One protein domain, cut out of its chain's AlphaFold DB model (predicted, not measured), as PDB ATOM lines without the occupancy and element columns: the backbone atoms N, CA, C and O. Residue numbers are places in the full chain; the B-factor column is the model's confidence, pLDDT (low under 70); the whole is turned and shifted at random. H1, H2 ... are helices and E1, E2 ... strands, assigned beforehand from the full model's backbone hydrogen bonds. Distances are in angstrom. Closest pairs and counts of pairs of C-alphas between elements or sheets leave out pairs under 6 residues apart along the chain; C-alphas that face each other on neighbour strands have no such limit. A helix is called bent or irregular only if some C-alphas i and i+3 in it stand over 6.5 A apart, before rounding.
ATOM      1  N   VAL A 128     -73.676 137.855  79.579       95.38
ATOM      2  CA  VAL A 128     -74.282 137.181  80.732       95.38
ATOM      3  C   VAL A 128     -74.348 135.690  80.424       95.38
ATOM      4  O   VAL A 128     -75.072 135.279  79.520       95.38
ATOM      5  N   GLN A 129     -73.610 134.881  81.184       94.69
ATOM      6  CA  GLN A 129     -73.566 133.431  80.996       94.69
ATOM      7  C   GLN A 129     -74.540 132.706  81.928       94.69
ATOM      8  O   GLN A 129     -74.408 132.773  83.150       94.69
ATOM      9  N   LEU A 130     -75.463 131.946  81.342       94.81
ATOM     10  CA  LEU A 130     -76.411 131.083  82.043       94.81
ATOM     11  C   LEU A 130     -75.923 129.631  81.973       94.81
ATOM     12  O   LEU A 130     -75.825 129.046  80.897       94.81
ATOM     13  N   LYS A 131     -75.595 129.053  83.127       94.06
ATOM     14  CA  LYS A 131     -74.923 127.754  83.286       94.06
ATOM     15  C   LYS A 131     -75.787 126.688  83.950       94.06
ATOM     16  O   LYS A 131     -75.414 125.520  83.928       94.06
ATOM     17  N   SER A 132     -76.945 127.041  84.506       92.38
ATOM     18  CA  SER A 132     -77.867 126.059  85.081       92.38
ATOM     19  C   SER A 132     -79.339 126.441  84.922       92.38
ATOM     20  O   SER A 132     -79.703 127.600  84.707       92.38
ATOM     21  N   LYS A 133     -80.218 125.435  85.013       91.44
ATOM     22  CA  LYS A 133     -81.671 125.637  85.033       91.44
ATOM     23  C   LYS A 133     -82.077 126.440  86.272       91.44
ATOM     24  O   LYS A 133     -81.590 126.195  87.371       91.44
ATOM     25  N   CYS A 134     -83.010 127.368  86.083       89.94
ATOM     26  CA  CYS A 134     -83.483 128.326  87.081       89.94
ATOM     27  C   CYS A 134     -82.408 129.282  87.612       89.94
ATOM     28  O   CYS A 134     -82.662 129.961  88.606       89.94
ATOM     29  N   GLN A 135     -81.244 129.373  86.960       91.50
ATOM     30  CA  GLN A 135     -80.277 130.412  87.285       91.50
ATOM     31  C   GLN A 135     -80.860 131.783  86.959       91.50
ATOM     32  O   GLN A 135     -81.477 131.970  85.905       91.50
ATOM     33  N   THR A 136     -80.611 132.727  87.861       91.75
ATOM     34  CA  THR A 136     -81.052 134.108  87.752       91.75
ATOM     35  C   THR A 136     -79.868 135.042  87.948       91.75
ATOM     36  O   THR A 136     -79.259 135.061  89.018       91.75
ATOM     37  N   ILE A 137     -79.593 135.850  86.927       93.38
ATOM     38  CA  ILE A 137     -78.626 136.941  86.973       93.38
ATOM     39  C   ILE A 137     -79.390 138.258  86.953       93.38
ATOM     40  O   ILE A 137     -80.211 138.493  86.066       93.38
ATOM     41  N   ARG A 138     -79.124 139.135  87.918       91.62
ATOM     42  CA  ARG A 138     -79.673 140.494  87.924       91.62
ATOM     43  C   ARG A 138     -78.608 141.492  87.531       91.62
ATOM     44  O   ARG A 138     -77.495 141.452  88.049       91.62
ATOM     45  N   ILE A 139     -78.994 142.395  86.645       90.19
ATOM     46  CA  ILE A 139     -78.183 143.511  86.179       90.19
ATOM     47  C   ILE A 139     -78.891 144.813  86.542       90.19
ATOM     48  O   ILE A 139     -80.094 144.959  86.323       90.19
ATOM     49  N   PHE A 140     -78.149 145.764  87.098       82.25
ATOM     50  CA  PHE A 140     -78.685 147.054  87.547       82.25
ATOM     51  C   PHE A 140     -78.373 148.158  86.529       82.25
ATOM     52  O   PHE A 140     -77.751 149.163  86.849       82.25
ATOM     53  N   GLN A 141     -78.754 147.915  85.274       83.94
ATOM     54  CA  GLN A 141     -78.553 148.823  84.144       83.94
ATOM     55  C   GLN A 141     -79.717 148.711  83.155       83.94
ATOM     56  O   GLN A 141     -80.331 147.650  83.031       83.94
ATOM     57  N   LEU A 142     -79.984 149.777  82.401       84.44
ATOM     58  CA  LEU A 142     -81.129 149.848  81.481       84.44
ATOM     59  C   LEU A 142     -80.884 149.202  80.111       84.44
ATOM     60  O   LEU A 142     -81.822 149.066  79.329       84.44
ATOM     61  N   SER A 143     -79.654 148.792  79.805       87.25
ATOM     62  CA  SER A 143     -79.333 148.047  78.585       87.25
ATOM     63  C   SER A 143     -79.288 146.543  78.854       87.25
ATOM     64  O   SER A 143     -78.591 146.092  79.766       87.25
ATOM     65  N   ILE A 144     -79.966 145.757  78.017       91.75
ATOM     66  CA  ILE A 144     -79.867 144.294  78.047       91.75
ATOM     67  C   ILE A 144     -78.545 143.891  77.365       91.75
ATOM     68  O   ILE A 144     -78.359 144.223  76.194       91.75
ATOM     69  N   PRO A 145     -77.615 143.215  78.063       92.56
ATOM     70  CA  PRO A 145     -76.359 142.748  77.489       92.56
ATOM     71  C   PRO A 145     -76.594 141.542  76.574       92.56
ATOM     72  O   PRO A 145     -77.674 140.952  76.554       92.56
ATOM     73  N   THR A 146     -75.550 141.123  75.861       95.94
ATOM     74  CA  THR A 146     -75.531 139.810  75.207       95.94
ATOM     75  C   THR A 146     -75.748 138.714  76.250       95.94
ATOM     76  O   THR A 146     -75.162 138.757  77.333       95.94
ATOM     77  N   ILE A 147     -76.594 137.732  75.937       97.12
ATOM     78  CA  ILE A 147     -76.892 136.604  76.823       97.12
ATOM     79  C   ILE A 147     -76.446 135.327  76.128       97.12
ATOM     80  O   ILE A 147     -76.850 135.058  74.998       97.12
ATOM     81  N   GLU A 148     -75.652 134.528  76.826       96.94
ATOM     82  CA  GLU A 148     -75.172 133.238  76.354       96.94
ATOM     83  C   GLU A 148     -75.625 132.136  77.305       96.94
ATOM     84  O   GLU A 148     -75.538 132.249  78.527       96.94
ATOM     85  N   VAL A 149     -76.117 131.044  76.732       96.12
ATOM     86  CA  VAL A 149     -76.486 129.844  77.480       96.12
ATOM     87  C   VAL A 149     -75.382 128.819  77.278       96.12
ATOM     88  O   VAL A 149     -74.960 128.597  76.143       96.12
ATOM     89  N   SER A 150     -74.926 128.195  78.365       95.25
ATOM     90  CA  SER A 150     -73.920 127.134  78.306       95.25
ATOM     91  C   SER A 150     -74.357 126.045  77.315       95.25
ATOM     92  O   SER A 150     -75.517 125.612  77.379       95.25
ATOM     93  N   PRO A 151     -73.456 125.553  76.440       95.25
ATOM     94  CA  PRO A 151     -73.769 124.492  75.481       95.25
ATOM     95  C   PRO A 151     -74.395 123.249  76.128       95.25
ATOM     96  O   PRO A 151     -75.233 122.586  75.526       95.25
ATOM     97  N   GLU A 152     -74.033 122.963  77.380       94.75
ATOM     98  CA  GLU A 152     -74.496 121.804  78.154       94.75
ATOM     99  C   GLU A 152     -76.005 121.818  78.433       94.75
ATOM    100  O   GLU A 152     -76.629 120.765  78.570       94.75
ATOM    101  N   ILE A 153     -76.600 123.009  78.528       92.62
ATOM    102  CA  ILE A 153     -78.018 123.181  78.862       92.62
ATOM    103  C   ILE A 153     -78.810 123.842  77.738       92.62
ATOM    104  O   ILE A 153     -80.017 124.044  77.888       92.62
ATOM    105  N   GLN A 154     -78.158 124.207  76.634       92.94
ATOM    106  CA  GLN A 154     -78.753 124.958  75.536       92.94
ATOM    107  C   GLN A 154     -79.980 124.234  74.956       92.94
ATOM    108  O   GLN A 154     -79.974 123.028  74.727       92.94
ATOM    109  N   GLY A 155     -81.065 124.981  74.733       89.50
ATOM    110  CA  GLY A 155     -82.308 124.461  74.148       89.50
ATOM    111  C   GLY A 155     -83.236 123.715  75.116       89.50
ATOM    112  O   GLY A 155     -84.344 123.353  74.730       89.50
ATOM    113  N   GLN A 156     -82.834 123.508  76.373       91.81
ATOM    114  CA  GLN A 156     -83.674 122.846  77.381       91.81
ATOM    115  C   GLN A 156     -84.766 123.764  77.946       91.81
ATOM    116  O   GLN A 156     -85.851 123.303  78.319       91.81
ATOM    117  N   GLU A 157     -84.481 125.062  78.024       94.56
ATOM    118  CA  GLU A 157     -85.339 126.087  78.606       94.56
ATOM    119  C   GLU A 157     -85.265 127.390  77.792       94.56
ATOM    120  O   GLU A 157     -84.459 127.539  76.873       94.56
ATOM    121  N   GLN A 158     -86.133 128.345  78.125       93.06
ATOM    122  CA  GLN A 158     -86.130 129.678  77.524       93.06
ATOM    123  C   GLN A 158     -85.356 130.665  78.396       93.06
ATOM    124  O   GLN A 158     -85.452 130.629  79.624       93.06
ATOM    125  N   VAL A 159     -84.644 131.588  77.751       95.44
ATOM    126  CA  VAL A 159     -84.140 132.793  78.411       95.44
ATOM    127  C   VAL A 159     -85.306 133.762  78.578       95.44
ATOM    128  O   VAL A 159     -85.955 134.138  77.604       95.44
ATOM    129  N   ILE A 160     -85.574 134.160  79.815       95.06
ATOM    130  CA  ILE A 160     -86.614 135.120  80.174       95.06
ATOM    131  C   ILE A 160     -85.926 136.352  80.744       95.06
ATOM    132  O   ILE A 160     -85.174 136.253  81.711       95.06
ATOM    133  N   VAL A 161     -86.217 137.511  80.161       95.50
ATOM    134  CA  VAL A 161     -85.725 138.804  80.634       95.50
ATOM    135  C   VAL A 161     -86.899 139.577  81.219       95.50
ATOM    136  O   VAL A 161     -87.868 139.861  80.516       95.50
ATOM    137  N   THR A 162     -86.830 139.894  82.508       94.12
ATOM    138  CA  THR A 162     -87.896 140.593  83.235       94.12
ATOM    139  C   THR A 162     -87.374 141.932  83.750       94.12
ATOM    140  O   THR A 162     -86.368 141.940  84.459       94.12
ATOM    141  N   PRO A 163     -88.020 143.067  83.433       93.12
ATOM    142  CA  PRO A 163     -87.634 144.360  83.992       93.12
ATOM    143  C   PRO A 163     -87.751 144.382  85.522       93.12
ATOM    144  O   PRO A 163     -88.768 143.973  86.088       93.12
ATOM    145  N   ILE A 164     -86.720 144.900  86.182       89.75
ATOM    146  CA  ILE A 164     -86.669 145.152  87.619       89.75
ATOM    147  C   ILE A 164     -87.084 146.598  87.857       89.75
ATOM    148  O   ILE A 164     -86.521 147.531  87.286       89.75
ATOM    149  N   TYR A 165     -88.042 146.776  88.756       85.19
ATOM    150  CA  TYR A 165     -88.476 148.088  89.209       85.19
ATOM    151  C   TYR A 165     -88.002 148.343  90.639       85.19
ATOM    152  O   TYR A 165     -87.735 147.404  91.389       85.19
ATOM    153  N   ASN A 166     -87.918 149.603  91.052       79.88
ATOM    154  CA  ASN A 166     -87.761 149.957  92.463       79.88
ATOM    155  C   ASN A 166     -89.135 150.116  93.152       79.88
ATOM    156  O   ASN A 166     -90.179 149.731  92.614       79.88
ATOM    157  N   LYS A 167     -89.154 150.634  94.388       78.19
ATOM    158  CA  LYS A 167     -90.403 150.841  95.149       78.19
ATOM    159  C   LYS A 167     -91.273 151.960  94.565       78.19
ATOM    160  O   LYS A 167     -92.478 151.950  94.786       78.19
ATOM    161  N   GLN A 168     -90.665 152.887  93.835       83.06
ATOM    162  CA  GLN A 168     -91.290 154.007  93.136       83.06
ATOM    163  C   GLN A 168     -91.743 153.623  91.721       83.06
ATOM    164  O   GLN A 168     -92.225 154.472  90.982       83.06
ATOM    165  N   CYS A 169     -91.620 152.345  91.350       84.44
ATOM    166  CA  CYS A 169     -91.910 151.848  90.010       84.44
ATOM    167  C   CYS A 169     -91.071 152.497  88.901       84.44
ATOM    168  O   CYS A 169     -91.482 152.536  87.744       84.44
ATOM    169  N   GLU A 170     -89.852 152.916  89.230       85.50
ATOM    170  CA  GLU A 170     -88.840 153.296  88.248       85.50
ATOM    171  C   GLU A 170     -88.099 152.036  87.798       85.50
ATOM    172  O   GLU A 170     -87.758 151.176  88.617       85.50
ATOM    173  N   HIS A 171     -87.891 151.898  86.490       86.12
ATOM    174  CA  HIS A 171     -87.138 150.791  85.911       86.12
ATOM    175  C   HIS A 171     -85.651 150.973  86.235       86.12
ATOM    176  O   HIS A 171     -85.081 152.009  85.910       86.12
ATOM    177  N   ILE A 172     -85.039 149.985  86.891       83.19
ATOM    178  CA  ILE A 172     -83.651 150.052  87.386       83.19
ATOM    179  C   ILE A 172     -82.744 148.955  86.812       83.19
ATOM    180  O   ILE A 172     -81.559 148.904  87.130       83.19
ATOM    181  N   GLY A 173     -83.288 148.064  85.983       89.31
ATOM    182  CA  GLY A 173     -82.513 147.072  85.251       89.31
ATOM    183  C   GLY A 173     -83.290 145.803  84.955       89.31
ATOM    184  O   GLY A 173     -84.513 145.836  84.853       89.31
ATOM    185  N   TYR A 174     -82.601 144.672  84.826       92.88
ATOM    186  CA  TYR A 174     -83.214 143.427  84.366       92.88
ATOM    187  C   TYR A 174     -82.821 142.220  85.205       92.88
ATOM    188  O   TYR A 174     -81.690 142.077  85.663       92.88
ATOM    189  N   GLU A 175     -83.774 141.310  85.346       93.75
ATOM    190  CA  GLU A 175     -83.556 139.938  85.763       93.75
ATOM    191  C   GLU A 175     -83.501 139.058  84.514       93.75
ATOM    192  O   GLU A 175     -84.462 138.999  83.747       93.75
ATOM    193  N   ILE A 176     -82.380 138.375  84.311       95.06
ATOM    194  CA  ILE A 176     -82.161 137.422  83.227       95.06
ATOM    195  C   ILE A 176     -82.186 136.027  83.839       95.06
ATOM    196  O   ILE A 176     -81.373 135.704  84.705       95.06
ATOM    197  N   ARG A 177     -83.122 135.192  83.393       93.56
ATOM    198  CA  ARG A 177     -83.370 133.870  83.971       93.56
ATOM    199  C   ARG A 177     -83.433 132.788  82.906       93.56
ATOM    200  O   ARG A 177     -84.024 132.999  81.850       93.56
ATOM    201  N   TYR A 178     -82.886 131.611  83.207       94.44
ATOM    202  CA  TYR A 178     -83.006 130.433  82.342       94.44
ATOM    203  C   TYR A 178     -84.077 129.463  82.852       94.44
ATOM    204  O   TYR A 178     -83.865 128.738  83.822       94.44
ATOM    205  N   GLY A 179     -85.238 129.438  82.200       92.06
ATOM    206  CA  GLY A 179     -86.383 128.602  82.575       92.06
ATOM    207  C   GLY A 179     -87.573 129.391  83.093       92.06
ATOM    208  O   GLY A 179     -87.447 130.499  83.611       92.06
ATOM    209  N   SER A 180     -88.765 128.815  82.939       88.69
ATOM    210  CA  SER A 180     -90.029 129.490  83.228       88.69
ATOM    211  C   SER A 180     -90.571 129.190  84.627       88.69
ATOM    212  O   SER A 180     -90.168 128.235  85.299       88.69
ATOM    213  N   THR A 181     -91.488 130.038  85.078       87.56
ATOM    214  CA  THR A 181     -92.217 129.877  86.341       87.56
ATOM    215  C   THR A 181     -93.035 128.587  86.350       87.56
ATOM    216  O   THR A 181     -93.057 127.871  87.348       87.56
ATOM    217  N   GLU A 182     -93.620 128.242  85.207       86.38
ATOM    218  CA  GLU A 182     -94.446 127.053  84.978       86.38
ATOM    219  C   GLU A 182     -93.614 125.763  84.992       86.38
ATOM    220  O   GLU A 182     -94.143 124.689  85.263       86.38
ATOM    221  N   ARG A 183     -92.302 125.856  84.726       84.81
ATOM    222  CA  ARG A 183     -91.371 124.714  84.671       84.81
ATOM    223  C   ARG A 183     -90.482 124.571  85.911       84.81
ATOM    224  O   ARG A 183     -89.466 123.867  85.857       84.81
ATOM    225  N   GLY A 184     -90.874 125.205  87.018       83.12
ATOM    226  CA  GLY A 184     -90.282 124.999  88.346       83.12
ATOM    227  C   GLY A 184     -89.392 126.132  88.859       83.12
ATOM    228  O   GLY A 184     -88.927 126.056  89.989       83.12
ATOM    229  N   CYS A 185     -89.190 127.209  88.093       86.31
ATOM    230  CA  CYS A 185     -88.327 128.327  88.498       86.31
ATOM    231  C   CYS A 185     -89.093 129.452  89.227       86.31
ATOM    232  O   CYS A 185     -88.749 130.630  89.102       86.31
ATOM    233  N   TRP A 186     -90.181 129.108  89.930       84.38
ATOM    234  CA  TRP A 186     -91.067 130.074  90.592       84.38
ATOM    235  C   TRP A 186     -90.377 130.824  91.729       84.38
ATOM    236  O   TRP A 186     -90.514 132.038  91.827       84.38
ATOM    237  N   GLN A 187     -89.615 130.120  92.567       82.06
ATOM    238  CA  GLN A 187     -88.990 130.710  93.756       82.06
ATOM    239  C   GLN A 187     -88.055 131.872  93.400       82.06
ATOM    240  O   GLN A 187     -88.103 132.914  94.045       82.06
ATOM    241  N   GLN A 188     -87.267 131.714  92.338       80.81
ATOM    242  CA  GLN A 188     -86.303 132.711  91.880       80.81
ATOM    243  C   GLN A 188     -86.993 133.899  91.197       80.81
ATOM    244  O   GLN A 188     -86.564 135.035  91.358       80.81
ATOM    245  N   ALA A 189     -88.081 133.639  90.465       81.88
ATOM    246  CA  ALA A 189     -88.787 134.644  89.673       81.88
ATOM    247  C   ALA A 189     -89.800 135.473  90.474       81.88
ATOM    248  O   ALA A 189     -90.129 136.593  90.084       81.88
ATOM    249  N   LYS A 190     -90.346 134.910  91.561       84.38
ATOM    250  CA  LYS A 190     -91.544 135.423  92.240       84.38
ATOM    251  C   LYS A 190     -91.438 136.909  92.576       84.38
ATOM    252  O   LYS A 190     -92.320 137.675  92.210       84.38
ATOM    253  N   GLN A 191     -90.359 137.320  93.243       84.19
ATOM    254  CA  GLN A 191     -90.225 138.689  93.745       84.19
ATOM    255  C   GLN A 191     -90.187 139.725  92.612       84.19
ATOM    256  O   GLN A 191     -90.913 140.718  92.670       84.19
ATOM    257  N   VAL A 192     -89.373 139.488  91.577       87.31
ATOM    258  CA  VAL A 192     -89.266 140.411  90.436       87.31
ATOM    259  C   VAL A 192     -90.531 140.380  89.593       87.31
ATOM    260  O   VAL A 192     -91.020 141.441  89.219       87.31
ATOM    261  N   LEU A 193     -91.123 139.208  89.361       88.56
ATOM    262  CA  LEU A 193     -92.361 139.094  88.592       88.56
ATOM    263  C   LEU A 193     -93.537 139.797  89.285       88.56
ATOM    264  O   LEU A 193     -94.278 140.533  88.637       88.56
ATOM    265  N   GLU A 194     -93.703 139.621  90.597       88.25
ATOM    266  CA  GLU A 194     -94.743 140.309  91.370       88.25
ATOM    267  C   GLU A 194     -94.550 141.828  91.351       88.25
ATOM    268  O   GLU A 194     -95.522 142.581  91.248       88.25
ATOM    269  N   GLN A 195     -93.301 142.292  91.432       87.44
ATOM    270  CA  GLN A 195     -92.990 143.715  91.372       87.44
ATOM    271  C   GLN A 195     -93.227 144.294  89.976       87.44
ATOM    272  O   GLN A 195     -93.877 145.331  89.854       87.44
ATOM    273  N   PHE A 196     -92.778 143.596  88.933       90.94
ATOM    274  CA  PHE A 196     -93.054 143.916  87.538       90.94
ATOM    275  C   PHE A 196     -94.559 144.055  87.307       90.94
ATOM    276  O   PHE A 196     -95.024 145.090  86.838       90.94
ATOM    277  N   GLN A 197     -95.341 143.052  87.708       90.44
ATOM    278  CA  GLN A 197     -96.795 143.079  87.584       90.44
ATOM    279  C   GLN A 197     -97.410 144.246  88.359       90.44
ATOM    280  O   GLN A 197     -98.302 144.913  87.850       90.44
ATOM    281  N   ARG A 198     -96.950 144.524  89.584       90.31
ATOM    282  CA  ARG A 198     -97.456 145.648  90.386       90.31
ATOM    283  C   ARG A 198     -97.233 146.990  89.692       90.31
ATOM    284  O   ARG A 198     -98.158 147.792  89.650       90.31
ATOM    285  N   CYS A 199     -96.043 147.208  89.140       88.44
ATOM    286  CA  CYS A 199     -95.678 148.465  88.495       88.44
ATOM    287  C   CYS A 199     -96.255 148.625  87.082       88.44
ATOM    288  O   CYS A 199     -96.412 149.746  86.618       88.44
ATOM    289  N   THR A 200     -96.626 147.529  86.412       88.25
ATOM    290  CA  THR A 200     -97.162 147.557  85.036       88.25
ATOM    291  C   THR A 200     -98.673 147.352  84.945       88.25
ATOM    292  O   THR A 200     -99.251 147.568  83.886       88.25
ATOM    293  N   LYS A 201     -99.359 147.006  86.044       74.25
ATOM    294  CA  LYS A 201    -100.820 146.781  86.072       74.25
ATOM    295  C   LYS A 201    -101.680 148.000  85.673       74.25
ATOM    296  O   LYS A 201    -102.883 147.833  85.509       74.25
ATOM    297  N   GLY A 202    -101.091 149.184  85.466       56.09
ATOM    298  CA  GLY A 202    -101.743 150.377  84.895       56.09
ATOM    299  C   GLY A 202    -101.344 150.725  83.450       56.09
ATOM    300  O   GLY A 202    -101.931 151.626  82.859       56.09
ATOM    301  N   THR A 203    -100.377 150.020  82.859       50.03
ATOM    302  CA  THR A 203     -99.865 150.267  81.504       50.03
ATOM    303  C   THR A 203    -100.109 149.005  80.684       50.03
ATOM    304  O   THR A 203     -99.351 148.041  80.771       50.03
ATOM    305  N   MET A 204    -101.213 148.960  79.931       43.06
ATOM    306  CA  MET A 204    -101.504 147.821  79.060       43.06
ATOM    307  C   MET A 204    -100.325 147.565  78.120       43.06
ATOM    308  O   MET A 204     -99.941 148.419  77.322       43.06
TER     309      MET A 204
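Overview. This is residues 128 to 204 of the 222 residues of an uncharacterized protein of Chlorobi bacterium (UniProt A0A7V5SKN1). What does the model look like? A narrow sheet of three strands, E2 - E5 - E4, is built on the long hairpin of E4 and E5, with H1 slantwise over one face; the small parallel pair E1 and E3 sits toward one end of the longest axis, away from H1. What makes it up? The printed part has 77 residues, with named elements in the order E1 E2 E3 E4 E5 H1; the larger sheet is antiparallel and the class is mixed, helices and strands. It is compact, with a radius of gyration of the C-alphas of 12.8 A, and only just elongated, spanning 39 by 26 by 20 A.

Arrangement. How is the larger sheet built? Its inner strand E5, residues 171 to 178, is antiparallel to the edge strands E2, residues 136 to 139, and E4, residues 159 to 165. Within hydrogen-bond range are N 137 and O 176, 2.9 A, and N 160 and O 177, 2.8 A. How does the helix stand to it? H1, residues 186 to 200, is on this sheet at a height of 8.8 A, over E5 and E4, at 33 degrees to E5 on the local plane. Its closest C-alphas to E4 are those of Val 192 and Ile 164, 6.1 A; 9 of its 11 O i to N i+4 pairs are within hydrogen-bond range. What of the other strands? E1, residues 128 to 130, and E3, residues 147 to 149, are parallel, with N 130 and O 148 at 2.8 A; both are apart from H1.

Along the chain. Where are the anchors? E1 begins at C-alpha 128 (-74.282, 137.181, 80.732), and H1 ends at C-alpha 200 (-97.162, 147.557, 85.036). How long are the elements? E5 measures 21.1 A, H1 19.3 A, E4 19.2 A, E2 10.0 A, E3 6.8 A and E1 6.6 A. H1 is irregular: C-alphas 188 and 191 are 7.4 A apart.

Size, cuts and confidence. How far does it reach? The two C-alphas farthest apart, those of Glu 152 and Gly 202, are 40.1 A apart. Is it unbroken? The printed part has no cut and no long link. Where is confidence low? Residues 202 to 204 have pLDDT under 70.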